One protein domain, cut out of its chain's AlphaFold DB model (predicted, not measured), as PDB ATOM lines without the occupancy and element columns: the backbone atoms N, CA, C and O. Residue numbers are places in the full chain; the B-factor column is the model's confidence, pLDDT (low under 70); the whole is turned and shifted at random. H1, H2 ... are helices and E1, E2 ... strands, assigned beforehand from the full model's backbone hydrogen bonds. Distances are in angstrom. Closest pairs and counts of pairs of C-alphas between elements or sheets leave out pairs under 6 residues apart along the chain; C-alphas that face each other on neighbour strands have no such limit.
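AT A GLANCE: This is residues 7 to 181 of the 185 residues of an uncharacterized protein of Sphingomonas sp. RIT328 (UniProt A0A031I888). One strongly twisted, branched sheet runs through two lobes, with the long strand E5 passing from one into the other. In the first lobe, E4, E1 and E2 follow on one side of E5 and E10, E11 and E3 on the other, with H1 packed on E3 at the end far from the second lobe, which holds E6, E7, E9 and E8 with the long loop of residues 127 to 142. The printed part has 175 residues, with one named helix first and then eleven named strands; the sheet is mixed. The class is mostly strand, though 80 of the 175 residues are in named elements, under half. The whole is compact, radius of gyration of the C-alphas 16.2 A, spanning 45 by 38 by 27 A.

HOW THE PARTS SIT: E5, residues 93 to 102, has E4, residues 79 to 87, and E6, residues 114 to 117, on one side and E10, residues 158 to 160, on the other. E4 and E5 form a hairpin, with N 86 and O 95 at 2.8 A, within hydrogen-bond range; E4 bends by 70 degrees at residue 82. E1, residues 25 to 30, is antiparallel to E4, N 27 to O 85 2.8 A, and forms a hairpin with edge strand E2, residues 45 to 50, N 28 to O 47 2.9 A. E5 is parallel to E10, N 100 to O 158 2.9 A, and to E6, N 116 to O 101 2.8 A. E10 forms a hairpin with E11, residues 174 to 180, N 159 to O 176 2.9 A; edge strand E3, residues 63 to 65, is antiparallel to E11, N 64 to O 179 2.9 A. E6 forms a hairpin with E7, residues 120 to 126, N 122 to O 115 2.8 A. E7 is antiparallel to E9, residues 148 to 155, N 123 to O 151 2.8 A, and E9 forms a hairpin with edge strand E8, residues 143 to 145, N 143 to O 150 2.8 A. H1, residues 7 to 20, is on the sheet at a height of 8.7 A; its closest C-alphas to E3 are those of Gly 13 and Lys 64, 5.3 A. In H1, 8 of 10 O i to N i+4 pairs are within hydrogen-bond range.

IN THESE COORDINATES: H1 begins at C-alpha 7, (0.612, -38.999, -58.637), and is 20.5 A long. E5 is 26.8 A long, E4 21.4 A, E9 19.7 A, E7 18.1 A, E11 17.5 A and E1 16.8 A. E11 ends at C-alpha 180, (4.770, -27.174, -63.374).

THE WHOLE: The C-alphas of Ala 7 and Gly 147, the two farthest apart, are 47.4 A apart. The printed part has no cut. The links E1 to E2, E2 to E3, E3 to E4, E5 to E6, E7 to E8 and E10 to E11 are long. Residues 68 to 72 and residue 174 have pLDDT under 70.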
ATOM      1  N   ALA A   7      -0.407 -37.957 -58.748       94.75
ATOM      2  CA  ALA A   7       0.612 -38.999 -58.637       94.75
ATOM      3  C   ALA A   7       1.468 -39.112 -59.911       94.75
ATOM      4  O   ALA A   7       2.692 -39.122 -59.820       94.75
ATOM      5  N   ILE A   8       0.842 -39.123 -61.098       94.50
ATOM      6  CA  ILE A   8       1.573 -39.146 -62.376       94.50
ATOM      7  C   ILE A   8       2.396 -37.870 -62.534       94.50
ATOM      8  O   ILE A   8       3.573 -37.936 -62.878       94.50
ATOM      9  N   ARG A   9       1.811 -36.705 -62.238       94.94
ATOM     10  CA  ARG A   9       2.520 -35.425 -62.345       94.94
ATOM     11  C   ARG A   9       3.720 -35.354 -61.396       94.94
ATOM     12  O   ARG A   9       4.783 -34.906 -61.807       94.94
ATOM     13  N   ASN A  10       3.603 -35.844 -60.164       94.62
ATOM     14  CA  ASN A  10       4.743 -35.922 -59.249       94.62
ATOM     15  C   ASN A  10       5.815 -36.890 -59.772       94.62
ATOM     16  O   ASN A  10       6.990 -36.545 -59.784       94.62
ATOM     17  N   ALA A  11       5.421 -38.062 -60.283       95.31
ATOM     18  CA  ALA A  11       6.363 -39.017 -60.868       95.31
ATOM     19  C   ALA A  11       7.130 -38.423 -62.065       95.31
ATOM     20  O   ALA A  11       8.340 -38.607 -62.165       95.31
ATOM     21  N   MET A  12       6.456 -37.655 -62.930       93.81
ATOM     22  CA  MET A  12       7.103 -36.922 -64.026       93.81
ATOM     23  C   MET A  12       8.131 -35.911 -63.506       93.81
ATOM     24  O   MET A  12       9.236 -35.835 -64.037       93.81
ATOM     25  N   GLY A  13       7.797 -35.158 -62.454       92.12
ATOM     26  CA  GLY A  13       8.733 -34.215 -61.842       92.12
ATOM     27  C   GLY A  13       9.933 -34.892 -61.185       92.12
ATOM     28  O   GLY A  13      11.057 -34.416 -61.327       92.12
ATOM     29  N   ASN A  14       9.720 -36.030 -60.528       94.31
ATOM     30  CA  ASN A  14      10.791 -36.809 -59.905       94.31
ATOM     31  C   ASN A  14      11.727 -37.438 -60.941       94.31
ATOM     32  O   ASN A  14      12.933 -37.513 -60.716       94.31
ATOM     33  N   ALA A  15      11.200 -37.817 -62.109       95.12
ATOM     34  CA  ALA A  15      12.008 -38.357 -63.197       95.12
ATOM     35  C   ALA A  15      13.077 -37.371 -63.701       95.12
ATOM     36  O   ALA A  15      14.113 -37.814 -64.188       95.12
ATOM     37  N   ILE A  16      12.868 -36.056 -63.566       93.00
ATOM     38  CA  ILE A  16      13.852 -35.044 -63.985       93.00
ATOM     39  C   ILE A  16      15.138 -35.181 -63.176       93.00
ATOM     40  O   ILE A  16      16.218 -35.293 -63.750       93.00
ATOM     41  N   GLU A  17      15.024 -35.212 -61.852       93.38
ATOM     42  CA  GLU A  17      16.187 -35.359 -60.981       93.38
ATOM     43  C   GLU A  17      16.836 -36.728 -61.125       93.38
ATOM     44  O   GLU A  17      18.053 -36.810 -61.268       93.38
ATOM     45  N   ALA A  18      16.030 -37.788 -61.199       93.75
ATOM     46  CA  ALA A  18      16.542 -39.135 -61.419       93.75
ATOM     47  C   ALA A  18      17.321 -39.265 -62.742       93.75
ATOM     48  O   ALA A  18      18.306 -39.995 -62.800       93.75
ATOM     49  N   THR A  19      16.902 -38.554 -63.796       95.75
ATOM     50  CA  THR A  19      17.559 -38.595 -65.114       95.75
ATOM     51  C   THR A  19      18.837 -37.762 -65.147       95.75
ATOM     52  O   THR A  19      19.833 -38.199 -65.708       95.75
ATOM     53  N   ILE A  20      18.818 -36.562 -64.562       95.12
ATOM     54  CA  ILE A  20      19.993 -35.676 -64.499       95.12
ATOM     55  C   ILE A  20      21.052 -36.234 -63.539       95.12
ATOM     56  O   ILE A  20      22.251 -36.047 -63.746       95.12
ATOM     57  N   GLY A  21      20.605 -36.931 -62.497       94.44
ATOM     58  CA  GLY A  21      21.456 -37.541 -61.495       94.44
ATOM     59  C   GLY A  21      21.883 -36.580 -60.389       94.44
ATOM     60  O   GLY A  21      21.491 -35.411 -60.332       94.44
ATOM     61  N   ALA A  22      22.687 -37.125 -59.480       92.94
ATOM     62  CA  ALA A  22      23.202 -36.421 -58.318       92.94
ATOM     63  C   ALA A  22      24.337 -35.460 -58.693       92.94
ATOM     64  O   ALA A  22      25.154 -35.752 -59.566       92.94
ATOM     65  N   SER A  23      24.417 -34.339 -57.973       91.38
ATOM     66  CA  SER A  23      25.477 -33.336 -58.112       91.38
ATOM     67  C   SER A  23      25.734 -32.878 -59.555       91.38
ATOM     68  O   SER A  23      26.884 -32.862 -60.004       91.38
ATOM     69  N   PRO A  24      24.687 -32.479 -60.300       94.00
ATOM     70  CA  PRO A  24      24.875 -31.892 -61.615       94.00
ATOM     71  C   PRO A  24      25.561 -30.529 -61.516       94.00
ATOM     72  O   PRO A  24      25.646 -29.912 -60.450       94.00
ATOM     73  N   VAL A  25      26.018 -30.029 -62.657       93.06
ATOM     74  CA  VAL A  25      26.627 -28.705 -62.765       93.06
ATOM     75  C   VAL A  25      25.607 -27.719 -63.319       93.06
ATOM     76  O   VAL A  25      25.060 -27.919 -64.405       93.06
ATOM     77  N   LEU A  26      25.390 -26.634 -62.580       92.62
ATOM     78  CA  LEU A  26      24.618 -25.475 -63.014       92.62
ATOM     79  C   LEU A  26      25.542 -24.457 -63.690       92.62
ATOM     80  O   LEU A  26      26.666 -24.224 -63.245       92.62
ATOM     81  N   GLU A  27      25.054 -23.828 -64.753       94.25
ATOM     82  CA  GLU A  27      25.695 -22.711 -65.440       94.25
ATOM     83  C   GLU A  27      24.713 -21.553 -65.591       94.25
ATOM     84  O   GLU A  27      23.599 -21.750 -66.073       94.25
ATOM     85  N   TYR A  28      25.158 -20.341 -65.262       94.44
ATOM     86  CA  TYR A  28      24.479 -19.089 -65.590       94.44
ATOM     87  C   TYR A  28      25.209 -18.404 -66.735       94.44
ATOM     88  O   TYR A  28      26.433 -18.243 -66.695       94.44
ATOM     89  N   ARG A  29      24.470 -18.001 -67.769       97.19
ATOM     90  CA  ARG A  29      25.043 -17.474 -69.010       97.19
ATOM     91  C   ARG A  29      24.275 -16.256 -69.513       97.19
ATOM     92  O   ARG A  29      23.097 -16.072 -69.205       97.19
ATOM     93  N   THR A  30      24.939 -15.414 -70.301       98.00
ATOM     94  CA  THR A  30      24.294 -14.260 -70.946       98.00
ATOM     95  C   THR A  30      23.402 -14.683 -72.120       98.00
ATOM     96  O   THR A  30      23.595 -15.735 -72.727       98.00
ATOM     97  N   GLY A  31      22.445 -13.826 -72.486       97.56
ATOM     98  CA  GLY A  31      21.612 -14.015 -73.678       97.56
ATOM     99  C   GLY A  31      20.598 -15.157 -73.564       97.56
ATOM    100  O   GLY A  31      20.386 -15.709 -72.488       97.56
ATOM    101  N   LEU A  32      19.956 -15.484 -74.686       97.69
ATOM    102  CA  LEU A  32      18.936 -16.531 -74.755       97.69
ATOM    103  C   LEU A  32      19.559 -17.934 -74.751       97.69
ATOM    104  O   LEU A  32      20.673 -18.096 -75.269       97.69
ATOM    105  N   PRO A  33      18.846 -18.941 -74.211       97.62
ATOM    106  CA  PRO A  33      19.318 -20.316 -74.251       97.62
ATOM    107  C   PRO A  33      19.438 -20.814 -75.704       97.62
ATOM    108  O   PRO A  33      18.760 -20.295 -76.597       97.62
ATOM    109  N   PRO A  34      20.278 -21.833 -75.967       97.62
ATOM    110  CA  PRO A  34      20.321 -22.508 -77.264       97.62
ATOM    111  C   PRO A  34      18.954 -23.089 -77.658       97.62
ATOM    112  O   PRO A  34      18.094 -23.295 -76.808       97.62
ATOM    113  N   ALA A  35      18.754 -23.443 -78.930       95.94
ATOM    114  CA  ALA A  35      17.469 -23.980 -79.404       95.94
ATOM    115  C   ALA A  35      17.050 -25.308 -78.736       95.94
ATOM    116  O   ALA A  35      15.869 -25.645 -78.706       95.94
ATOM    117  N   SER A  36      18.005 -26.072 -78.205       95.56
ATOM    118  CA  SER A  36      17.756 -27.297 -77.445       95.56
ATOM    119  C   SER A  36      18.902 -27.561 -76.461       95.56
ATOM    120  O   SER A  36      20.006 -27.051 -76.675       95.56
ATOM    121  N   PRO A  37      18.698 -28.396 -75.421       94.38
ATOM    122  CA  PRO A  37      19.770 -28.764 -74.497       94.38
ATOM    123  C   PRO A  37      20.987 -29.388 -75.192       94.38
ATOM    124  O   PRO A  37      22.111 -29.113 -74.792       94.38
ATOM    125  N   ALA A  38      20.780 -30.149 -76.271       95.00
ATOM    126  CA  ALA A  38      21.855 -30.782 -77.037       95.00
ATOM    127  C   ALA A  38      22.651 -29.807 -77.927       95.00
ATOM    128  O   ALA A  38      23.722 -30.159 -78.420       95.00
ATOM    129  N   ALA A  39      22.142 -28.594 -78.167       96.88
ATOM    130  CA  ALA A  39      22.845 -27.602 -78.969       96.88
ATOM    131  C   ALA A  39      24.048 -27.008 -78.212       96.88
ATOM    132  O   ALA A  39      24.102 -26.972 -76.976       96.88
ATOM    133  N   ALA A  40      25.018 -26.509 -78.982       96.31
ATOM    134  CA  ALA A  40      26.186 -25.822 -78.446       96.31
ATOM    135  C   ALA A  40      25.783 -24.627 -77.566       96.31
ATOM    136  O   ALA A  40      24.809 -23.925 -77.847       96.31
ATOM    137  N   SER A  41      26.556 -24.395 -76.502       97.00
ATOM    138  CA  SER A  41      26.326 -23.294 -75.566       97.00
ATOM    139  C   SER A  41      26.323 -21.942 -76.277       97.00
ATOM    140  O   SER A  41      27.254 -21.618 -77.012       97.00
ATOM    141  N   THR A  42      25.309 -21.127 -76.000       97.62
ATOM    142  CA  THR A  42      25.235 -19.721 -76.405       97.62
ATOM    143  C   THR A  42      25.681 -18.819 -75.254       97.62
ATOM    144  O   THR A  42      25.732 -19.231 -74.091       97.62
ATOM    145  N   GLY A  43      26.019 -17.571 -75.578       97.25
ATOM    146  CA  GLY A  43      26.367 -16.554 -74.587       97.25
ATOM    147  C   GLY A  43      27.663 -16.816 -73.815       97.25
ATOM    148  O   GLY A  43      28.335 -17.841 -73.962       97.25
ATOM    149  N   THR A  44      28.008 -15.859 -72.965       97.44
ATOM    150  CA  THR A  44      29.182 -15.896 -72.087       97.44
ATOM    151  C   THR A  44      28.829 -16.632 -70.802       97.44
ATOM    152  O   THR A  44      27.781 -16.358 -70.218       97.44
ATOM    153  N   LEU A  45      29.692 -17.547 -70.350       96.50
ATOM    154  CA  LEU A  45      29.568 -18.154 -69.024       96.50
ATOM    155  C   LEU A  45      29.843 -17.093 -67.956       96.50
ATOM    156  O   LEU A  45      30.916 -16.497 -67.967       96.50
ATOM    157  N   LEU A  46      28.889 -16.869 -67.056       95.31
ATOM    158  CA  LEU A  46      29.027 -15.926 -65.945       95.31
ATOM    159  C   LEU A  46      29.441 -16.649 -64.669       95.31
ATOM    160  O   LEU A  46      30.392 -16.240 -64.012       95.31
ATOM    161  N   MET A  47      28.753 -17.745 -64.339       92.44
ATOM    162  CA  MET A  47      29.026 -18.552 -63.149       92.44
ATOM    163  C   MET A  47      28.743 -20.023 -63.443       92.44
ATOM    164  O   MET A  47      27.838 -20.340 -64.219       92.44
ATOM    165  N   SER A  48      29.489 -20.921 -62.807       91.94
ATOM    166  CA  SER A  48      29.212 -22.357 -62.817       91.94
ATOM    167  C   SER A  48      29.459 -22.941 -61.435       91.94
ATOM    168  O   SER A  48      30.299 -22.426 -60.711       91.94
ATOM    169  N   GLY A  49      28.730 -23.984 -61.051       89.12
ATOM    170  CA  GLY A  49      29.042 -24.725 -59.834       89.12
ATOM    171  C   GLY A  49      28.270 -26.027 -59.720       89.12
ATOM    172  O   GLY A  49      27.210 -26.213 -60.327       89.12
ATOM    173  N   THR A  50      28.834 -26.939 -58.936       90.38
ATOM    174  CA  THR A  50      28.238 -28.243 -58.656       90.38
ATOM    175  C   THR A  50      27.152 -28.113 -57.593       90.38
ATOM    176  O   THR A  50      27.360 -27.564 -56.499       90.38
ATOM    177  N   LEU A  51      25.981 -28.646 -57.920       88.06
ATOM    178  CA  LEU A  51      24.821 -28.688 -57.048       88.06
ATOM    179  C   LEU A  51      24.953 -29.813 -56.011       88.06
ATOM    180  O   LEU A  51      25.812 -30.695 -56.101       88.06
ATOM    181  N   ALA A  52      24.108 -29.769 -54.983       88.12
ATOM    182  CA  ALA A  52      24.005 -30.874 -54.035       88.12
ATOM    183  C   ALA A  52      23.530 -32.159 -54.741       88.12
ATOM    184  O   ALA A  52      23.008 -32.114 -55.854       88.12
ATOM    185  N   ALA A  53      23.721 -33.309 -54.094       88.69
ATOM    186  CA  ALA A  53      23.219 -34.578 -54.618       88.69
ATOM    187  C   ALA A  53      21.690 -34.542 -54.795       88.69
ATOM    188  O   ALA A  53      21.204 -34.874 -55.870       88.69
ATOM    189  N   ASP A  54      20.985 -34.067 -53.766       88.44
ATOM    190  CA  ASP A  54      19.554 -33.743 -53.775       88.44
ATOM    191  C   ASP A  54      19.398 -32.245 -54.071       88.44
ATOM    192  O   ASP A  54      19.476 -31.376 -53.191       88.44
ATOM    193  N   TRP A  55      19.339 -31.918 -55.358       86.94
ATOM    194  CA  TRP A  55      19.330 -30.534 -55.828       86.94
ATOM    195  C   TRP A  55      17.911 -30.003 -56.043       86.94
ATOM    196  O   TRP A  55      17.718 -28.781 -56.101       86.94
ATOM    197  N   ALA A  56      16.916 -30.887 -56.102       87.44
ATOM    198  CA  ALA A  56      15.516 -30.518 -56.173       87.44
ATOM    199  C   ALA A  56      14.676 -31.494 -55.342       87.44
ATOM    200  O   ALA A  56      14.618 -32.661 -55.692       87.44
ATOM    201  N   PRO A  57      13.910 -31.042 -54.337       90.25
ATOM    202  CA  PRO A  57      13.085 -31.939 -53.534       90.25
ATOM    203  C   PRO A  57      12.066 -32.694 -54.391       90.25
ATOM    204  O   PRO A  57      11.749 -32.285 -55.515       90.25
ATOM    205  N   ASP A  58      11.505 -33.772 -53.847       92.38
ATOM    206  CA  ASP A  58      10.405 -34.497 -54.483       92.38
ATOM    207  C   ASP A  58       9.285 -33.552 -54.939       92.38
ATOM    208  O   ASP A  58       8.873 -32.620 -54.240       92.38
ATOM    209  N   ALA A  59       8.779 -33.804 -56.142       92.75
ATOM    210  CA  ALA A  59       7.689 -33.047 -56.717       92.75
ATOM    211  C   ALA A  59       6.419 -33.211 -55.874       92.75
ATOM    212  O   ALA A  59       6.019 -34.318 -55.505       92.75
ATOM    213  N   ALA A  60       5.735 -32.096 -55.641       93.94
ATOM    214  CA  ALA A  60       4.481 -32.047 -54.905       93.94
ATOM    215  C   ALA A  60       3.438 -31.270 -55.710       93.94
ATOM    216  O   ALA A  60       3.742 -30.253 -56.330       93.94
ATOM    217  N   ASN A  61       2.187 -31.741 -55.710       91.69
ATOM    218  CA  ASN A  61       1.075 -31.122 -56.445       91.69
ATOM    219  C   ASN A  61       1.333 -30.923 -57.957       91.69
ATOM    220  O   ASN A  61       0.713 -30.075 -58.603       91.69
ATOM    221  N   GLY A  62       2.206 -31.750 -58.541       89.38
ATOM    222  CA  GLY A  62       2.654 -31.656 -59.927       89.38
ATOM    223  C   GLY A  62       3.631 -30.513 -60.190       89.38
ATOM    224  O   GLY A  62       3.694 -30.030 -61.317       89.38
ATOM    225  N   VAL A  63       4.362 -30.068 -59.168       90.19
ATOM    226  CA  VAL A  63       5.391 -29.031 -59.267       90.19
ATOM    227  C   VAL A  63       6.717 -29.592 -58.763       90.19
ATOM    228  O   VAL A  63       6.779 -30.120 -57.654       90.19
ATOM    229  N   LYS A  64       7.776 -29.466 -59.569       90.31
ATOM    230  CA  LYS A  64       9.168 -29.712 -59.159       90.31
ATOM    231  C   LYS A  64       9.816 -28.355 -58.891       90.31
ATOM    232  O   LYS A  64       9.880 -27.510 -59.783       90.31
ATOM    233  N   SER A  65      10.255 -28.137 -57.658       88.06
ATOM    234  CA  SER A  65      10.941 -26.910 -57.236       88.06
ATOM    235  C   SER A  65      12.436 -27.165 -57.142       88.06
ATOM    236  O   SER A  65      12.855 -28.306 -56.987       88.06
ATOM    237  N   PHE A  66      13.242 -26.115 -57.225       82.31
ATOM    238  CA  PHE A  66      14.681 -26.217 -56.994       82.31
ATOM    239  C   PHE A  66      15.025 -25.745 -55.584       82.31
ATOM    240  O   PHE A  66      14.375 -24.840 -55.056       82.31
ATOM    241  N   ASN A  67      16.060 -26.330 -54.980       81.62
ATOM    242  CA  ASN A  67      16.545 -25.870 -53.683       81.62
ATOM    243  C   ASN A  67      17.098 -24.437 -53.784       81.62
ATOM    244  O   ASN A  67      17.794 -24.089 -54.736       81.62
ATOM    245  N   ALA A  68      16.825 -23.603 -52.774       64.81
ATOM    246  CA  ALA A  68      17.220 -22.187 -52.765       64.81
ATOM    247  C   ALA A  68      18.748 -21.972 -52.821       64.81
ATOM    248  O   ALA A  68      19.215 -20.923 -53.254       64.81
ATOM    249  N   ASN A  69      19.529 -22.993 -52.449       64.75
ATOM    250  CA  ASN A  69      20.994 -22.972 -52.434       64.75
ATOM    251  C   ASN A  69      21.614 -23.467 -53.753       64.75
ATOM    252  O   ASN A  69      22.637 -24.156 -53.739       64.75
ATOM    253  N   MET A  70      21.006 -23.118 -54.890       65.12
ATOM    254  CA  MET A  70      21.554 -23.290 -56.244       65.12
ATOM    255  C   MET A  70      22.796 -22.407 -56.439       65.12
ATOM    256  O   MET A  70      22.787 -21.419 -57.174       65.12
ATOM    257  N   LYS A  71      23.864 -22.731 -55.709       65.69
ATOM    258  CA  LYS A  71      25.107 -21.970 -55.681       65.69
ATOM    259  C   LYS A  71      25.949 -22.328 -56.902       65.69
ATOM    260  O   LYS A  71      26.195 -23.503 -57.179       65.69
ATOM    261  N   ALA A  72      26.396 -21.300 -57.602       65.00
ATOM    262  CA  ALA A  72      27.552 -21.388 -58.472       65.00
ATOM    263  C   ALA A  72      28.789 -20.896 -57.699       65.00
ATOM    264  O   ALA A  72      28.642 -20.145 -56.730       65.00
ATOM    265  N   ASP A  73      29.979 -21.335 -58.109       77.56
ATOM    266  CA  ASP A  73      31.255 -20.812 -57.614       77.56
ATOM    267  C   ASP A  73      31.419 -19.330 -58.003       77.56
ATOM    268  O   ASP A  73      30.573 -18.766 -58.706       77.56
ATOM    269  N   ALA A  74      32.511 -18.703 -57.557       84.38
ATOM    270  CA  ALA A  74      32.845 -17.317 -57.874       84.38
ATOM    271  C   ALA A  74      32.658 -17.006 -59.368       84.38
ATOM    272  O   ALA A  74      33.118 -17.748 -60.245       84.38
ATOM    273  N   ALA A  75      31.994 -15.890 -59.666       90.75
ATOM    274  CA  ALA A  75      31.708 -15.511 -61.037       90.75
ATOM    275  C   ALA A  75      32.985 -15.319 -61.859       90.75
ATOM    276  O   ALA A  75      33.895 -14.590 -61.469       90.75
ATOM    277  N   VAL A  76      33.019 -15.935 -63.038       94.25
ATOM    278  CA  VAL A  76      34.163 -15.917 -63.962       94.25
ATOM    279  C   VAL A  76      34.066 -14.800 -65.000       94.25
ATOM    280  O   VAL A  76      35.040 -14.505 -65.688       94.25
ATOM    281  N   ALA A  77      32.900 -14.165 -65.117       95.75
ATOM    282  CA  ALA A  77      32.683 -13.001 -65.962       95.75
ATOM    283  C   ALA A  77      31.578 -12.113 -65.385       95.75
ATOM    284  O   ALA A  77      30.664 -12.593 -64.715       95.75
ATOM    285  N   ALA A  78      31.651 -10.817 -65.690       94.56
ATOM    286  CA  ALA A  78      30.574  -9.887 -65.394       94.56
ATOM    287  C   ALA A  78      29.525  -9.883 -66.517       94.56
ATOM    288  O   ALA A  78      29.859 -10.029 -67.696       94.56
ATOM    289  N   GLY A  79      28.261  -9.665 -66.164       95.75
ATOM    290  CA  GLY A  79      27.184  -9.481 -67.128       95.75
ATOM    291  C   GLY A  79      25.808  -9.815 -66.569       95.75
ATOM    292  O   GLY A  79      25.647 -10.153 -65.400       95.75
ATOM    293  N   TYR A  80      24.804  -9.730 -67.436       96.06
ATOM    294  CA  TYR A  80      23.423 -10.034 -67.079       96.06
ATOM    295  C   TYR A  80      23.092 -11.484 -67.422       96.06
ATOM    296  O   TYR A  80      23.169 -11.879 -68.591       96.06
ATOM    297  N   ALA A  81      22.720 -12.274 -66.415       96.06
ATOM    298  CA  ALA A  81      22.247 -13.636 -66.626       96.06
ATOM    299  C   ALA A  81      20.954 -13.611 -67.454       96.06
ATOM    300  O   ALA A  81      19.970 -12.987 -67.064       96.06
ATOM    301  N   GLY A  82      20.974 -14.277 -68.610       97.38
ATOM    302  CA  GLY A  82      19.820 -14.412 -69.501       97.38
ATOM    303  C   GLY A  82      19.270 -15.836 -69.556       97.38
ATOM    304  O   GLY A  82      18.086 -16.038 -69.830       97.38
ATOM    305  N   HIS A  83      20.094 -16.837 -69.247       97.25
ATOM    306  CA  HIS A  83      19.638 -18.217 -69.153       97.25
ATOM    307  C   HIS A  83      20.495 -19.045 -68.202       97.25
ATOM    308  O   HIS A  83      21.647 -18.707 -67.913       97.25
ATOM    309  N   PHE A  84      19.916 -20.151 -67.744       94.94
ATOM    310  CA  PHE A  84      20.624 -21.190 -67.014       94.94
ATOM    311  C   PHE A  84      20.713 -22.459 -67.860       94.94
ATOM    312  O   PHE A  84      19.895 -22.689 -68.756       94.94
ATOM    313  N   ARG A  85      21.700 -23.304 -67.559       95.94
ATOM    314  CA  ARG A  85      21.803 -24.669 -68.084       95.94
ATOM    315  C   ARG A  85      22.245 -25.616 -66.981       95.94
ATOM    316  O   ARG A  85      23.065 -25.245 -66.149       95.94
ATOM    317  N   ILE A  86      21.729 -26.837 -67.005       94.38
ATOM    318  CA  ILE A  86      22.106 -27.908 -66.085       94.38
ATOM    319  C   ILE A  86      22.625 -29.066 -66.915       94.38
ATOM    320  O   ILE A  86      21.933 -29.561 -67.815       94.38
ATOM    321  N   LYS A  87      23.843 -29.489 -66.594       94.94
ATOM    322  CA  LYS A  87      24.449 -30.690 -67.152       94.94
ATOM    323  C   LYS A  87      24.638 -31.744 -66.076       94.94
ATOM    324  O   LYS A  87      25.003 -31.418 -64.947       94.94
ATOM    325  N   ALA A  88      24.384 -32.992 -66.440       95.81
ATOM    326  CA  ALA A  88      24.712 -34.140 -65.615       95.81
ATOM    327  C   ALA A  88      26.236 -34.244 -65.417       95.81
ATOM    328  O   ALA A  88      27.023 -33.546 -66.067       95.81
ATOM    329  N   ALA A  89      26.661 -35.111 -64.497       92.00
ATOM    330  CA  ALA A  89      28.077 -35.303 -64.174       92.00
ATOM    331  C   ALA A  89      28.917 -35.801 -65.370       92.00
ATOM    332  O   ALA A  89      30.124 -35.576 -65.414       92.00
ATOM    333  N   ASP A  90      28.277 -36.435 -66.356       93.06
ATOM    334  CA  ASP A  90      28.884 -36.864 -67.621       93.06
ATOM    335  C   ASP A  90      29.072 -35.714 -68.637       93.06
ATOM    336  O   ASP A  90      29.654 -35.912 -69.703       93.06
ATOM    337  N   GLY A  91      28.602 -34.505 -68.311       93.81
ATOM    338  CA  GLY A  91      28.654 -33.319 -69.161       93.81
ATOM    339  C   GLY A  91      27.440 -33.130 -70.076       93.81
ATOM    340  O   GLY A  91      27.363 -32.104 -70.756       93.81
ATOM    341  N   THR A  92      26.477 -34.054 -70.079       96.38
ATOM    342  CA  THR A  92      25.272 -33.978 -70.911       96.38
ATOM    343  C   THR A  92      24.322 -32.904 -70.389       96.38
ATOM    344  O   THR A  92      23.878 -32.951 -69.245       96.38
ATOM    345  N   TYR A  93      23.958 -31.931 -71.229       96.75
ATOM    346  CA  TYR A  93      22.931 -30.946 -70.885       96.75
ATOM    347  C   TYR A  93      21.533 -31.560 -70.998       96.75
ATOM    348  O   TYR A  93      21.121 -32.003 -72.069       96.75
ATOM    349  N   HIS A  94      20.775 -31.507 -69.906       95.12
ATOM    350  CA  HIS A  94      19.405 -32.029 -69.848       95.12
ATOM    351  C   HIS A  94      18.355 -30.933 -69.734       95.12
ATOM    352  O   HIS A  94      17.197 -31.138 -70.093       95.12
ATOM    353  N   MET A  95      18.747 -29.768 -69.223       93.69
ATOM    354  CA  MET A  95      17.804 -28.729 -68.857       93.69
ATOM    355  C   MET A  95      18.412 -27.349 -69.052       93.69
ATOM    356  O   MET A  95      19.598 -27.126 -68.818       93.69
ATOM    357  N   GLN A  96      17.577 -26.429 -69.505       95.75
ATOM    358  CA  GLN A  96      17.904 -25.027 -69.703       95.75
ATOM    359  C   GLN A  96      16.615 -24.215 -69.636       95.75
ATOM    360  O   GLN A  96      15.541 -24.750 -69.915       95.75
ATOM    361  N   GLY A  97      16.729 -22.938 -69.313       95.12
ATOM    362  CA  GLY A  97      15.585 -22.039 -69.251       95.12
ATOM    363  C   GLY A  97      16.015 -20.593 -69.096       95.12
ATOM    364  O   GLY A  97      17.200 -20.291 -68.912       95.12
ATOM    365  N   LEU A  98      15.048 -19.693 -69.207       97.19
ATOM    366  CA  LEU A  98      15.275 -18.261 -69.086       97.19
ATOM    367  C   LEU A  98      15.597 -17.874 -67.641       97.19
ATOM    368  O   LEU A  98      15.114 -18.473 -66.681       97.19
ATOM    369  N   VAL A  99      16.417 -16.840 -67.498       95.81
ATOM    370  CA  VAL A  99      16.716 -16.203 -66.213       95.81
ATOM    371  C   VAL A  99      16.248 -14.756 -66.267       95.81
ATOM    372  O   VAL A  99      16.562 -14.040 -67.215       95.81
ATOM    373  N   SER A 100      15.506 -14.314 -65.260       96.56
ATOM    374  CA  SER A 100      15.002 -12.945 -65.162       96.56
ATOM    375  C   SER A 100      15.070 -12.408 -63.734       96.56
ATOM    376  O   SER A 100      15.299 -13.144 -62.779       96.56
ATOM    377  N   GLU A 101      14.845 -11.109 -63.585       95.62
ATOM    378  CA  GLU A 101      14.506 -10.460 -62.312       95.62
ATOM    379  C   GLU A 101      13.114  -9.824 -62.402       95.62
ATOM    380  O   GLU A 101      12.608  -9.574 -63.495       95.62
ATOM    381  N   ALA A 102      12.471  -9.530 -61.273       96.06
ATOM    382  CA  ALA A 102      11.166  -8.873 -61.305       96.06
ATOM    383  C   ALA A 102      11.259  -7.479 -61.956       96.06
ATOM    384  O   ALA A 102      12.156  -6.691 -61.636       96.06
ATOM    385  N   TRP A 103      10.310  -7.149 -62.841       97.56
ATOM    386  CA  TRP A 103      10.218  -5.789 -63.373       97.56
ATOM    387  C   TRP A 103      10.007  -4.789 -62.232       97.56
ATOM    388  O   TRP A 103       9.193  -4.987 -61.331       97.56
ATOM    389  N   THR A 104      10.754  -3.695 -62.292       97.31
ATOM    390  CA  THR A 104      10.689  -2.565 -61.364       97.31
ATOM    391  C   THR A 104      10.368  -1.285 -62.137       97.31
ATOM    392  O   THR A 104      10.981  -1.018 -63.179       97.31
ATOM    393  N   ALA A 105       9.429  -0.499 -61.610       97.94
ATOM    394  CA  ALA A 105       9.036   0.803 -62.141       97.94
ATOM    395  C   ALA A 105      10.162   1.834 -62.022       97.94
ATOM    396  O   ALA A 105      10.922   1.816 -61.052       97.94
ATOM    397  N   SER A 106      10.245   2.756 -62.985       97.94
ATOM    398  CA  SER A 106      11.223   3.857 -62.988       97.94
ATOM    399  C   SER A 106      12.685   3.405 -62.810       97.94
ATOM    400  O   SER A 106      13.517   4.161 -62.305       97.94
ATOM    401  N   LYS A 107      13.014   2.173 -63.218       96.88
ATOM    402  CA  LYS A 107      14.361   1.597 -63.121       96.88
ATOM    403  C   LYS A 107      15.079   1.742 -64.470       96.88
ATOM    404  O   LYS A 107      14.471   1.470 -65.508       96.88
ATOM    405  N   PRO A 108      16.360   2.149 -64.486       97.75
ATOM    406  CA  PRO A 108      17.186   2.065 -65.683       97.75
ATOM    407  C   PRO A 108      17.463   0.608 -66.068       97.75
ATOM    408  O   PRO A 108      17.909  -0.185 -65.237       97.75
ATOM    409  N   TYR A 109      17.255   0.281 -67.340       97.94
ATOM    410  CA  TYR A 109      17.613  -1.000 -67.941       97.94
ATOM    411  C   TYR A 109      18.528  -0.787 -69.139       97.94
ATOM    412  O   TYR A 109      18.396   0.181 -69.890       97.94
ATOM    413  N   VAL A 110      19.437  -1.736 -69.336       97.69
ATOM    414  CA  VAL A 110      20.333  -1.774 -70.494       97.69
ATOM    415  C   VAL A 110      19.998  -2.953 -71.396       97.69
ATOM    416  O   VAL A 110      19.360  -3.919 -70.976       97.69
ATOM    417  N   VAL A 111      20.445  -2.875 -72.651       97.75
ATOM    418  CA  VAL A 111      20.226  -3.937 -73.637       97.75
ATOM    419  C   VAL A 111      20.745  -5.272 -73.104       97.75
ATOM    420  O   VAL A 111      21.871  -5.378 -72.626       97.75
ATOM    421  N   GLY A 112      19.913  -6.304 -73.216       96.06
ATOM    422  CA  GLY A 112      20.235  -7.658 -72.788       96.06
ATOM    423  C   GLY A 112      19.734  -8.041 -71.398       96.06
ATOM    424  O   GLY A 112      19.635  -9.241 -71.155       96.06
ATOM    425  N   MET A 113      19.360  -7.082 -70.541       97.81
ATOM    426  CA  MET A 113      18.685  -7.382 -69.271       97.81
ATOM    427  C   MET A 113      17.344  -8.071 -69.521       97.81
ATOM    428  O   MET A 113      16.640  -7.724 -70.473       97.81
ATOM    429  N   GLN A 114      16.984  -9.022 -68.658       98.44
ATOM    430  CA  GLN A 114      15.704  -9.722 -68.724       98.44
ATOM    431  C   GLN A 114      14.887  -9.502 -67.457       98.44
ATOM    432  O   GLN A 114      15.391  -9.685 -66.349       98.44
ATOM    433  N   VAL A 115      13.615  -9.156 -67.634       97.94
ATOM    434  CA  VAL A 115      12.658  -8.967 -66.542       97.94
ATOM    435  C   VAL A 115      11.470  -9.899 -66.690       97.94
ATOM    436  O   VAL A 115      11.083 -10.211 -67.815       97.94
ATOM    437  N   ASN A 116      10.861 -10.307 -65.578       97.19
ATOM    438  CA  ASN A 116       9.566 -10.974 -65.595       97.19
ATOM    439  C   ASN A 116       8.431 -10.053 -65.135       97.19
ATOM    440  O   ASN A 116       8.556  -9.325 -64.147       97.19
ATOM    441  N   LEU A 117       7.309 -10.126 -65.853       96.75
ATOM    442  CA  LEU A 117       6.049  -9.470 -65.513       96.75
ATOM    443  C   LEU A 117       4.878 -10.283 -66.082       96.75
ATOM    444  O   LEU A 117       4.891 -10.670 -67.250       96.75
ATOM    445  N   GLY A 118       3.872 -10.574 -65.253       94.38
ATOM    446  CA  GLY A 118       2.677 -11.312 -65.684       94.38
ATOM    447  C   GLY A 118       2.941 -12.748 -66.162       94.38
ATOM    448  O   GLY A 118       2.223 -13.231 -67.029       94.38
ATOM    449  N   GLY A 119       3.980 -13.415 -65.641       93.50
ATOM    450  CA  GLY A 119       4.360 -14.780 -66.041       93.50
ATOM    451  C   GLY A 119       5.158 -14.871 -67.347       93.50
ATOM    452  O   GLY A 119       5.481 -15.970 -67.789       93.50
ATOM    453  N   ASN A 120       5.510 -13.731 -67.944       97.00
ATOM    454  CA  ASN A 120       6.324 -13.632 -69.151       97.00
ATOM    455  C   ASN A 120       7.700 -13.052 -68.832       97.00
ATOM    456  O   ASN A 120       7.821 -12.233 -67.922       97.00
ATOM    457  N   VAL A 121       8.704 -13.414 -69.631       98.31
ATOM    458  CA  VAL A 121      10.037 -12.805 -69.623       98.31
ATOM    459  C   VAL A 121      10.193 -11.889 -70.827       98.31
ATOM    460  O   VAL A 121       9.855 -12.243 -71.961       98.31
ATOM    461  N   TYR A 122      10.768 -10.721 -70.572       98.62
ATOM    462  CA  TYR A 122      11.040  -9.698 -71.561       98.62
ATOM    463  C   TYR A 122      12.508  -9.300 -71.519       98.62
ATOM    464  O   TYR A 122      13.045  -9.006 -70.454       98.62
ATOM    465  N   ARG A 123      13.152  -9.253 -72.682       98.44
ATOM    466  CA  ARG A 123      14.539  -8.821 -72.842       98.44
ATOM    467  C   ARG A 123      14.589  -7.396 -73.371       98.44
ATOM    468  O   ARG A 123      13.964  -7.103 -74.388       98.44
ATOM    469  N   ALA A 124      15.347  -6.523 -72.719       98.31
ATOM    470  CA  ALA A 124      15.553  -5.161 -73.193       98.31
ATOM    471  C   ALA A 124      16.336  -5.183 -74.517       98.31
ATOM    472  O   ALA A 124      17.446  -5.721 -74.587       98.31
ATOM    473  N   THR A 125      15.761  -4.598 -75.563       98.25
ATOM    474  CA  THR A 125      16.363  -4.429 -76.895       98.25
ATOM    475  C   THR A 125      16.805  -2.988 -77.155       98.25
ATOM    476  O   THR A 125      17.700  -2.776 -77.969       98.25
ATOM    477  N   ALA A 126      16.263  -2.017 -76.413       98.25
ATOM    478  CA  ALA A 126      16.771  -0.647 -76.325       98.25
ATOM    479  C   ALA A 126      16.853  -0.219 -74.854       98.25
ATOM    480  O   ALA A 126      15.920  -0.462 -74.091       98.25
ATOM    481  N   ALA A 127      17.975   0.388 -74.464       98.19
ATOM    482  CA  ALA A 127      18.202   0.865 -73.102       98.19
ATOM    483  C   ALA A 127      17.357   2.109 -72.786       98.19
ATOM    484  O   ALA A 127      17.106   2.928 -73.666       98.19
ATOM    485  N   GLY A 128      16.988   2.277 -71.519       98.38
ATOM    486  CA  GLY A 128      16.242   3.438 -71.042       98.38
ATOM    487  C   GLY A 128      15.719   3.244 -69.624       98.38
ATOM    488  O   GLY A 128      16.152   2.338 -68.916       98.38
ATOM    489  N   THR A 129      14.768   4.080 -69.215       98.50
ATOM    490  CA  THR A 129      14.091   3.967 -67.916       98.50
ATOM    491  C   THR A 129      12.664   3.474 -68.122       98.50
ATOM    492  O   THR A 129      11.935   4.058 -68.932       98.50
ATOM    493  N   SER A 130      12.272   2.417 -67.403       98.25
ATOM    494  CA  SER A 130      10.914   1.855 -67.478       98.25
ATOM    495  C   SER A 130       9.847   2.869 -67.071       98.25
ATOM    496  O   SER A 130      10.133   3.867 -66.400       98.25
ATOM    497  N   ALA A 131       8.600   2.627 -67.473       97.75
ATOM    498  CA  ALA A 131       7.489   3.456 -67.048       97.75
ATOM    499  C   ALA A 131       7.299   3.398 -65.526       97.75
ATOM    500  O   ALA A 131       7.695   2.450 -64.842       97.75
ATOM    501  N   ALA A 132       6.632   4.419 -64.991       97.38
ATOM    502  CA  ALA A 132       6.250   4.446 -63.584       97.38
ATOM    503  C   ALA A 132       5.186   3.382 -63.240       97.38
ATOM    504  O   ALA A 132       5.076   2.994 -62.084       97.38
ATOM    505  N   ASN A 133       4.408   2.918 -64.228       94.62
ATOM    506  CA  ASN A 133       3.345   1.920 -64.090       94.62
ATOM    507  C   ASN A 133       3.193   1.119 -65.398       94.62
ATOM    508  O   ASN A 133       3.550   1.613 -66.464       94.62
ATOM    509  N   GLY A 134       2.589  -0.071 -65.341       88.06
ATOM    510  CA  GLY A 134       2.135  -0.822 -66.523       88.06
ATOM    511  C   GLY A 134       3.142  -1.827 -67.093       88.06
ATOM    512  O   GLY A 134       2.736  -2.953 -67.360       88.06
ATOM    513  N   GLY A 135       4.427  -1.465 -67.197       95.38
ATOM    514  CA  GLY A 135       5.516  -2.347 -67.654       95.38
ATOM    515  C   GLY A 135       5.288  -3.013 -69.027       95.38
ATOM    516  O   GLY A 135       4.328  -2.692 -69.734       95.38
ATOM    517  N   PRO A 136       6.165  -3.942 -69.455       97.81
ATOM    518  CA  PRO A 136       5.964  -4.686 -70.695       97.81
ATOM    519  C   PRO A 136       4.816  -5.704 -70.594       97.81
ATOM    520  O   PRO A 136       4.709  -6.452 -69.622       97.81
ATOM    521  N   ALA A 137       3.994  -5.786 -71.644       96.94
ATOM    522  CA  ALA A 137       2.885  -6.733 -71.755       96.94
ATOM    523  C   ALA A 137       2.759  -7.320 -73.173       96.94
ATOM    524  O   ALA A 137       3.097  -6.674 -74.166       96.94
ATOM    525  N   GLY A 138       2.213  -8.536 -73.268       96.94
ATOM    526  CA  GLY A 138       1.996  -9.251 -74.529       96.94
ATOM    527  C   GLY A 138       3.203 -10.079 -74.982       96.94
ATOM    528  O   GLY A 138       4.092 -10.387 -74.197       96.94
ATOM    529  N   THR A 139       3.214 -10.474 -76.256       98.12
ATOM    530  CA  THR A 139       4.230 -11.374 -76.846       98.12
ATOM    531  C   THR A 139       5.005 -10.735 -78.006       98.12
ATOM    532  O   THR A 139       5.631 -11.424 -78.810       98.12
ATOM    533  N   GLY A 140       4.952  -9.404 -78.120       98.00
ATOM    534  CA  GLY A 140       5.615  -8.653 -79.187       98.00
ATOM    535  C   GLY A 140       7.135  -8.547 -79.020       98.00
ATOM    536  O   GLY A 140       7.674  -8.673 -77.922       98.00
ATOM    537  N   ALA A 141       7.829  -8.254 -80.121       96.88
ATOM    538  CA  ALA A 141       9.287  -8.074 -80.153       96.88
ATOM    539  C   ALA A 141       9.751  -6.610 -79.960       96.88
ATOM    540  O   ALA A 141      10.950  -6.354 -79.870       96.88
ATOM    541  N   ALA A 142       8.813  -5.658 -79.929       98.00
ATOM    542  CA  ALA A 142       9.073  -4.225 -79.787       98.00
ATOM    543  C   ALA A 142       7.988  -3.569 -78.915       98.00
ATOM    544  O   ALA A 142       7.127  -2.836 -79.393       98.00
ATOM    545  N   ILE A 143       7.995  -3.902 -77.629       98.44
ATOM    546  CA  ILE A 143       7.078  -3.362 -76.625       98.44
ATOM    547  C   ILE A 143       7.756  -2.153 -75.985       98.44
ATOM    548  O   ILE A 143       8.762  -2.297 -75.292       98.44
ATOM    549  N   VAL A 144       7.223  -0.961 -76.233       97.88
ATOM    550  CA  VAL A 144       7.752   0.277 -75.651       97.88
ATOM    551  C   VAL A 144       7.194   0.455 -74.241       97.88
ATOM    552  O   VAL A 144       5.983   0.480 -74.041       97.88
ATOM    553  N   ASP A 145       8.091   0.601 -73.273       97.81
ATOM    554  CA  ASP A 145       7.822   0.836 -71.856       97.81
ATOM    555  C   ASP A 145       8.579   2.104 -71.441       97.81
ATOM    556  O   ASP A 145       9.710   2.061 -70.948       97.81
ATOM    557  N   ASN A 146       7.967   3.254 -71.735       96.94
ATOM    558  CA  ASN A 146       8.589   4.572 -71.632       96.94
ATOM    559  C   ASN A 146       9.892   4.667 -72.455       96.94
ATOM    560  O   ASN A 146       9.830   4.743 -73.679       96.94
ATOM    561  N   GLY A 147      11.059   4.674 -71.802       97.19
ATOM    562  CA  GLY A 147      12.355   4.772 -72.473       97.19
ATOM    563  C   GLY A 147      12.947   3.424 -72.885       97.19
ATOM    564  O   GLY A 147      13.897   3.403 -73.658       97.19
ATOM    565  N   VAL A 148      12.426   2.307 -72.371       98.50
ATOM    566  CA  VAL A 148      12.933   0.961 -72.677       98.50
ATOM    567  C   VAL A 148      12.105   0.351 -73.800       98.50
ATOM    568  O   VAL A 148      10.884   0.489 -73.828       98.50
ATOM    569  N   THR A 149      12.755  -0.365 -74.718       98.50
ATOM    570  CA  THR A 149      12.051  -1.276 -75.634       98.50
ATOM    571  C   THR A 149      12.340  -2.710 -75.233       98.50
ATOM    572  O   THR A 149      13.496  -3.078 -75.020       98.50
ATOM    573  N   TRP A 150      11.289  -3.512 -75.140       98.62
ATOM    574  CA  TRP A 150      11.324  -4.900 -74.716       98.62
ATOM    575  C   TRP A 150      10.940  -5.843 -75.858       98.62
ATOM    576  O   TRP A 150      10.047  -5.548 -76.650       98.62
ATOM    577  N   ALA A 151      11.560  -7.018 -75.895       98.62
ATOM    578  CA  ALA A 151      11.097  -8.159 -76.672       98.62
ATOM    579  C   ALA A 151      10.637  -9.264 -75.724       98.62
ATOM    580  O   ALA A 151      11.376  -9.637 -74.815       98.62
ATOM    581  N   TYR A 152       9.443  -9.810 -75.940       98.62
ATOM    582  CA  TYR A 152       9.032 -11.057 -75.301       98.62
ATOM    583  C   TYR A 152       9.953 -12.199 -75.741       98.62
ATOM    584  O   TYR A 152      10.219 -12.356 -76.934       98.62
ATOM    585  N   VAL A 153      10.442 -12.988 -74.783       98.19
ATOM    586  CA  VAL A 153      11.387 -14.086 -75.059       98.19
ATOM    587  C   VAL A 153      10.906 -15.452 -74.580       98.19
ATOM    588  O   VAL A 153      11.501 -16.459 -74.952       98.19
ATOM    589  N   GLY A 154       9.820 -15.506 -73.811       97.00
ATOM    590  CA  GLY A 154       9.222 -16.759 -73.368       97.00
ATOM    591  C   GLY A 154       8.463 -16.634 -72.048       97.00
ATOM    592  O   GLY A 154       8.384 -15.542 -71.474       97.00
ATOM    593  N   PRO A 155       7.875 -17.741 -71.568       95.00
ATOM    594  CA  PRO A 155       7.318 -17.809 -70.224       95.00
ATOM    595  C   PRO A 155       8.416 -17.666 -69.156       95.00
ATOM    596  O   PRO A 155       9.600 -17.876 -69.414       95.00
ATOM    597  N   GLN A 156       8.010 -17.275 -67.952       93.50
ATOM    598  CA  GLN A 156       8.885 -17.178 -66.787       93.50
ATOM    599  C   GLN A 156       9.360 -18.558 -66.324       93.50
ATOM    600  O   GLN A 156       8.543 -19.391 -65.942       93.50
ATOM    601  N   ASP A 157      10.682 -18.723 -66.278       92.62
ATOM    602  CA  ASP A 157      11.361 -19.893 -65.720       92.62
ATOM    603  C   ASP A 157      12.029 -19.521 -64.377       92.62
ATOM    604  O   ASP A 157      11.400 -19.571 -63.320       92.62
ATOM    605  N   MET A 158      13.300 -19.098 -64.399       92.56
ATOM    606  CA  MET A 158      14.090 -18.782 -63.206       92.56
ATOM    607  C   MET A 158      14.080 -17.299 -62.863       92.56
ATOM    608  O   MET A 158      14.400 -16.466 -63.709       92.56
ATOM    609  N   VAL A 159      13.810 -16.976 -61.594       92.31
ATOM    610  CA  VAL A 159      13.854 -15.599 -61.089       92.31
ATOM    611  C   VAL A 159      14.954 -15.426 -60.056       92.31
ATOM    612  O   VAL A 159      14.927 -16.025 -58.979       92.31
ATOM    613  N   LEU A 160      15.892 -14.539 -60.365       90.81
ATOM    614  CA  LEU A 160      16.924 -14.072 -59.448       90.81
ATOM    615  C   LEU A 160      16.499 -12.753 -58.802       90.81
ATOM    616  O   LEU A 160      15.747 -11.971 -59.384       90.81
ATOM    617  N   THR A 161      17.026 -12.470 -57.613       87.88
ATOM    618  CA  THR A 161      16.869 -11.142 -56.997       87.88
ATOM    619  C   THR A 161      17.606 -10.057 -57.789       87.88
ATOM    620  O   THR A 161      17.174  -8.910 -57.814       87.88
ATOM    621  N   ASN A 162      18.717 -10.420 -58.431       88.25
ATOM    622  CA  ASN A 162      19.498  -9.542 -59.290       88.25
ATOM    623  C   ASN A 162      20.149 -10.376 -60.397       88.25
ATOM    624  O   ASN A 162      20.844 -11.350 -60.111       88.25
ATOM    625  N   THR A 163      19.936  -9.989 -61.653       92.94
ATOM    626  CA  THR A 163      20.565 -10.658 -62.805       92.94
ATOM    627  C   THR A 163      21.939 -10.092 -63.154       92.94
ATOM    628  O   THR A 163      22.662 -10.723 -63.923       92.94
ATOM    629  N   ASN A 164      22.310  -8.929 -62.610       93.75
ATOM    630  CA  ASN A 164      23.623  -8.319 -62.798       93.75
ATOM    631  C   ASN A 164      24.666  -9.028 -61.929       93.75
ATOM    632  O   ASN A 164      24.735  -8.788 -60.723       93.75
ATOM    633  N   ILE A 165      25.457  -9.887 -62.560       92.12
ATOM    634  CA  ILE A 165      26.534 -10.638 -61.928       92.12
ATOM    635  C   ILE A 165      27.832  -9.863 -62.129       92.12
ATOM    636  O   ILE A 165      28.219  -9.568 -63.262       92.12
ATOM    637  N   ALA A 166      28.512  -9.537 -61.032       91.94
ATOM    638  CA  ALA A 166      29.844  -8.944 -61.075       91.94
ATOM    639  C   ALA A 166      30.927 -10.031 -61.157       91.94
ATOM    640  O   ALA A 166      30.753 -11.124 -60.627       91.94
ATOM    641  N   LEU A 167      32.068  -9.726 -61.785       93.00
ATOM    642  CA  LEU A 167      33.228 -10.624 -61.773       93.00
ATOM    643  C   LEU A 167      33.671 -10.887 -60.325       93.00
ATOM    644  O   LEU A 167      33.795  -9.947 -59.543       93.00
ATOM    645  N   GLY A 168      33.922 -12.150 -59.983       89.56
ATOM    646  CA  GLY A 168      34.308 -12.563 -58.635       89.56
ATOM    647  C   GLY A 168      33.179 -12.510 -57.604       89.56
ATOM    648  O   GLY A 168      33.446 -12.699 -56.424       89.56
ATOM    649  N   GLN A 169      31.931 -12.250 -58.011       87.31
ATOM    650  CA  GLN A 169      30.791 -12.354 -57.107       87.31
ATOM    651  C   GLN A 169      30.628 -13.802 -56.635       87.31
ATOM    652  O   GLN A 169      30.515 -14.712 -57.458       87.31
ATOM    653  N   ASP A 170      30.559 -13.992 -55.318       82.00
ATOM    654  CA  ASP A 170      30.281 -15.285 -54.703       82.00
ATOM    655  C   ASP A 170      28.780 -15.454 -54.465       82.00
ATOM    656  O   ASP A 170      28.150 -14.700 -53.721       82.00
ATOM    657  N   GLY A 171      28.211 -16.483 -55.090       70.44
ATOM    658  CA  GLY A 171      26.812 -16.850 -54.924       70.44
ATOM    659  C   GLY A 171      25.803 -15.940 -55.639       70.44
ATOM    660  O   GLY A 171      26.059 -14.803 -56.043       70.44
ATOM    661  N   ILE A 172      24.603 -16.491 -55.795       73.88
ATOM    662  CA  ILE A 172      23.412 -15.825 -56.322       73.88
ATOM    663  C   ILE A 172      22.251 -16.206 -55.405       73.88
ATOM    664  O   ILE A 172      22.106 -17.374 -55.048       73.88
ATOM    665  N   THR A 173      21.399 -15.240 -55.066       73.44
ATOM    666  CA  THR A 173      20.130 -15.523 -54.387       73.44
ATOM    667  C   THR A 173      19.044 -15.816 -55.419       73.44
ATOM    668  O   THR A 173      18.622 -14.931 -56.173       73.44
ATOM    669  N   LEU A 174      18.590 -17.068 -55.440       67.50
ATOM    670  CA  LEU A 174      17.413 -17.492 -56.187       67.50
ATOM    671  C   LEU A 174      16.158 -17.004 -55.455       67.50
ATOM    672  O   LEU A 174      15.962 -17.331 -54.286       67.50
ATOM    673  N   ASN A 175      15.301 -16.247 -56.135       76.88
ATOM    674  CA  ASN A 175      14.016 -15.838 -55.570       76.88
ATOM    675  C   ASN A 175      12.954 -16.921 -55.806       76.88
ATOM    676  O   ASN A 175      12.188 -17.258 -54.907       76.88
ATOM    677  N   SER A 176      12.926 -17.504 -57.010       75.56
ATOM    678  CA  SER A 176      12.086 -18.663 -57.310       75.56
ATOM    679  C   SER A 176      12.548 -19.434 -58.548       75.56
ATOM    680  O   SER A 176      13.072 -18.868 -59.508       75.56
ATOM    681  N   TYR A 177      12.307 -20.746 -58.527       77.69
ATOM    682  CA  TYR A 177      12.273 -21.602 -59.709       77.69
ATOM    683  C   TYR A 177      11.291 -22.753 -59.468       77.69
ATOM    684  O   TYR A 177      11.456 -23.525 -58.517       77.69
ATOM    685  N   GLN A 178      10.268 -22.866 -60.316       79.88
ATOM    686  CA  GLN A 178       9.265 -23.929 -60.254       79.88
ATOM    687  C   GLN A 178       8.960 -24.429 -61.660       79.88
ATOM    688  O   GLN A 178       8.677 -23.640 -62.555       79.88
ATOM    689  N   LEU A 179       8.962 -25.747 -61.835       81.31
ATOM    690  CA  LEU A 179       8.508 -26.393 -63.056       81.31
ATOM    691  C   LEU A 179       7.166 -27.078 -62.798       81.31
ATOM    692  O   LEU A 179       7.084 -28.041 -62.031       81.31
ATOM    693  N   THR A 180       6.111 -26.584 -63.445       84.12
ATOM    694  CA  THR A 180       4.770 -27.174 -63.374       84.12
ATOM    695  C   THR A 180       4.587 -28.232 -64.456       84.12
ATOM    696  O   THR A 180       4.785 -27.976 -65.640       84.12
ATOM    697  N   MET A 181       4.162 -29.423 -64.048       87.00
ATOM    698  CA  MET A 181       3.881 -30.528 -64.961       87.00
ATOM    699  C   MET A 181       2.514 -30.342 -65.636       87.00
ATOM    700  O   MET A 181       1.579 -29.865 -64.978       87.00
TER     701      MET A 181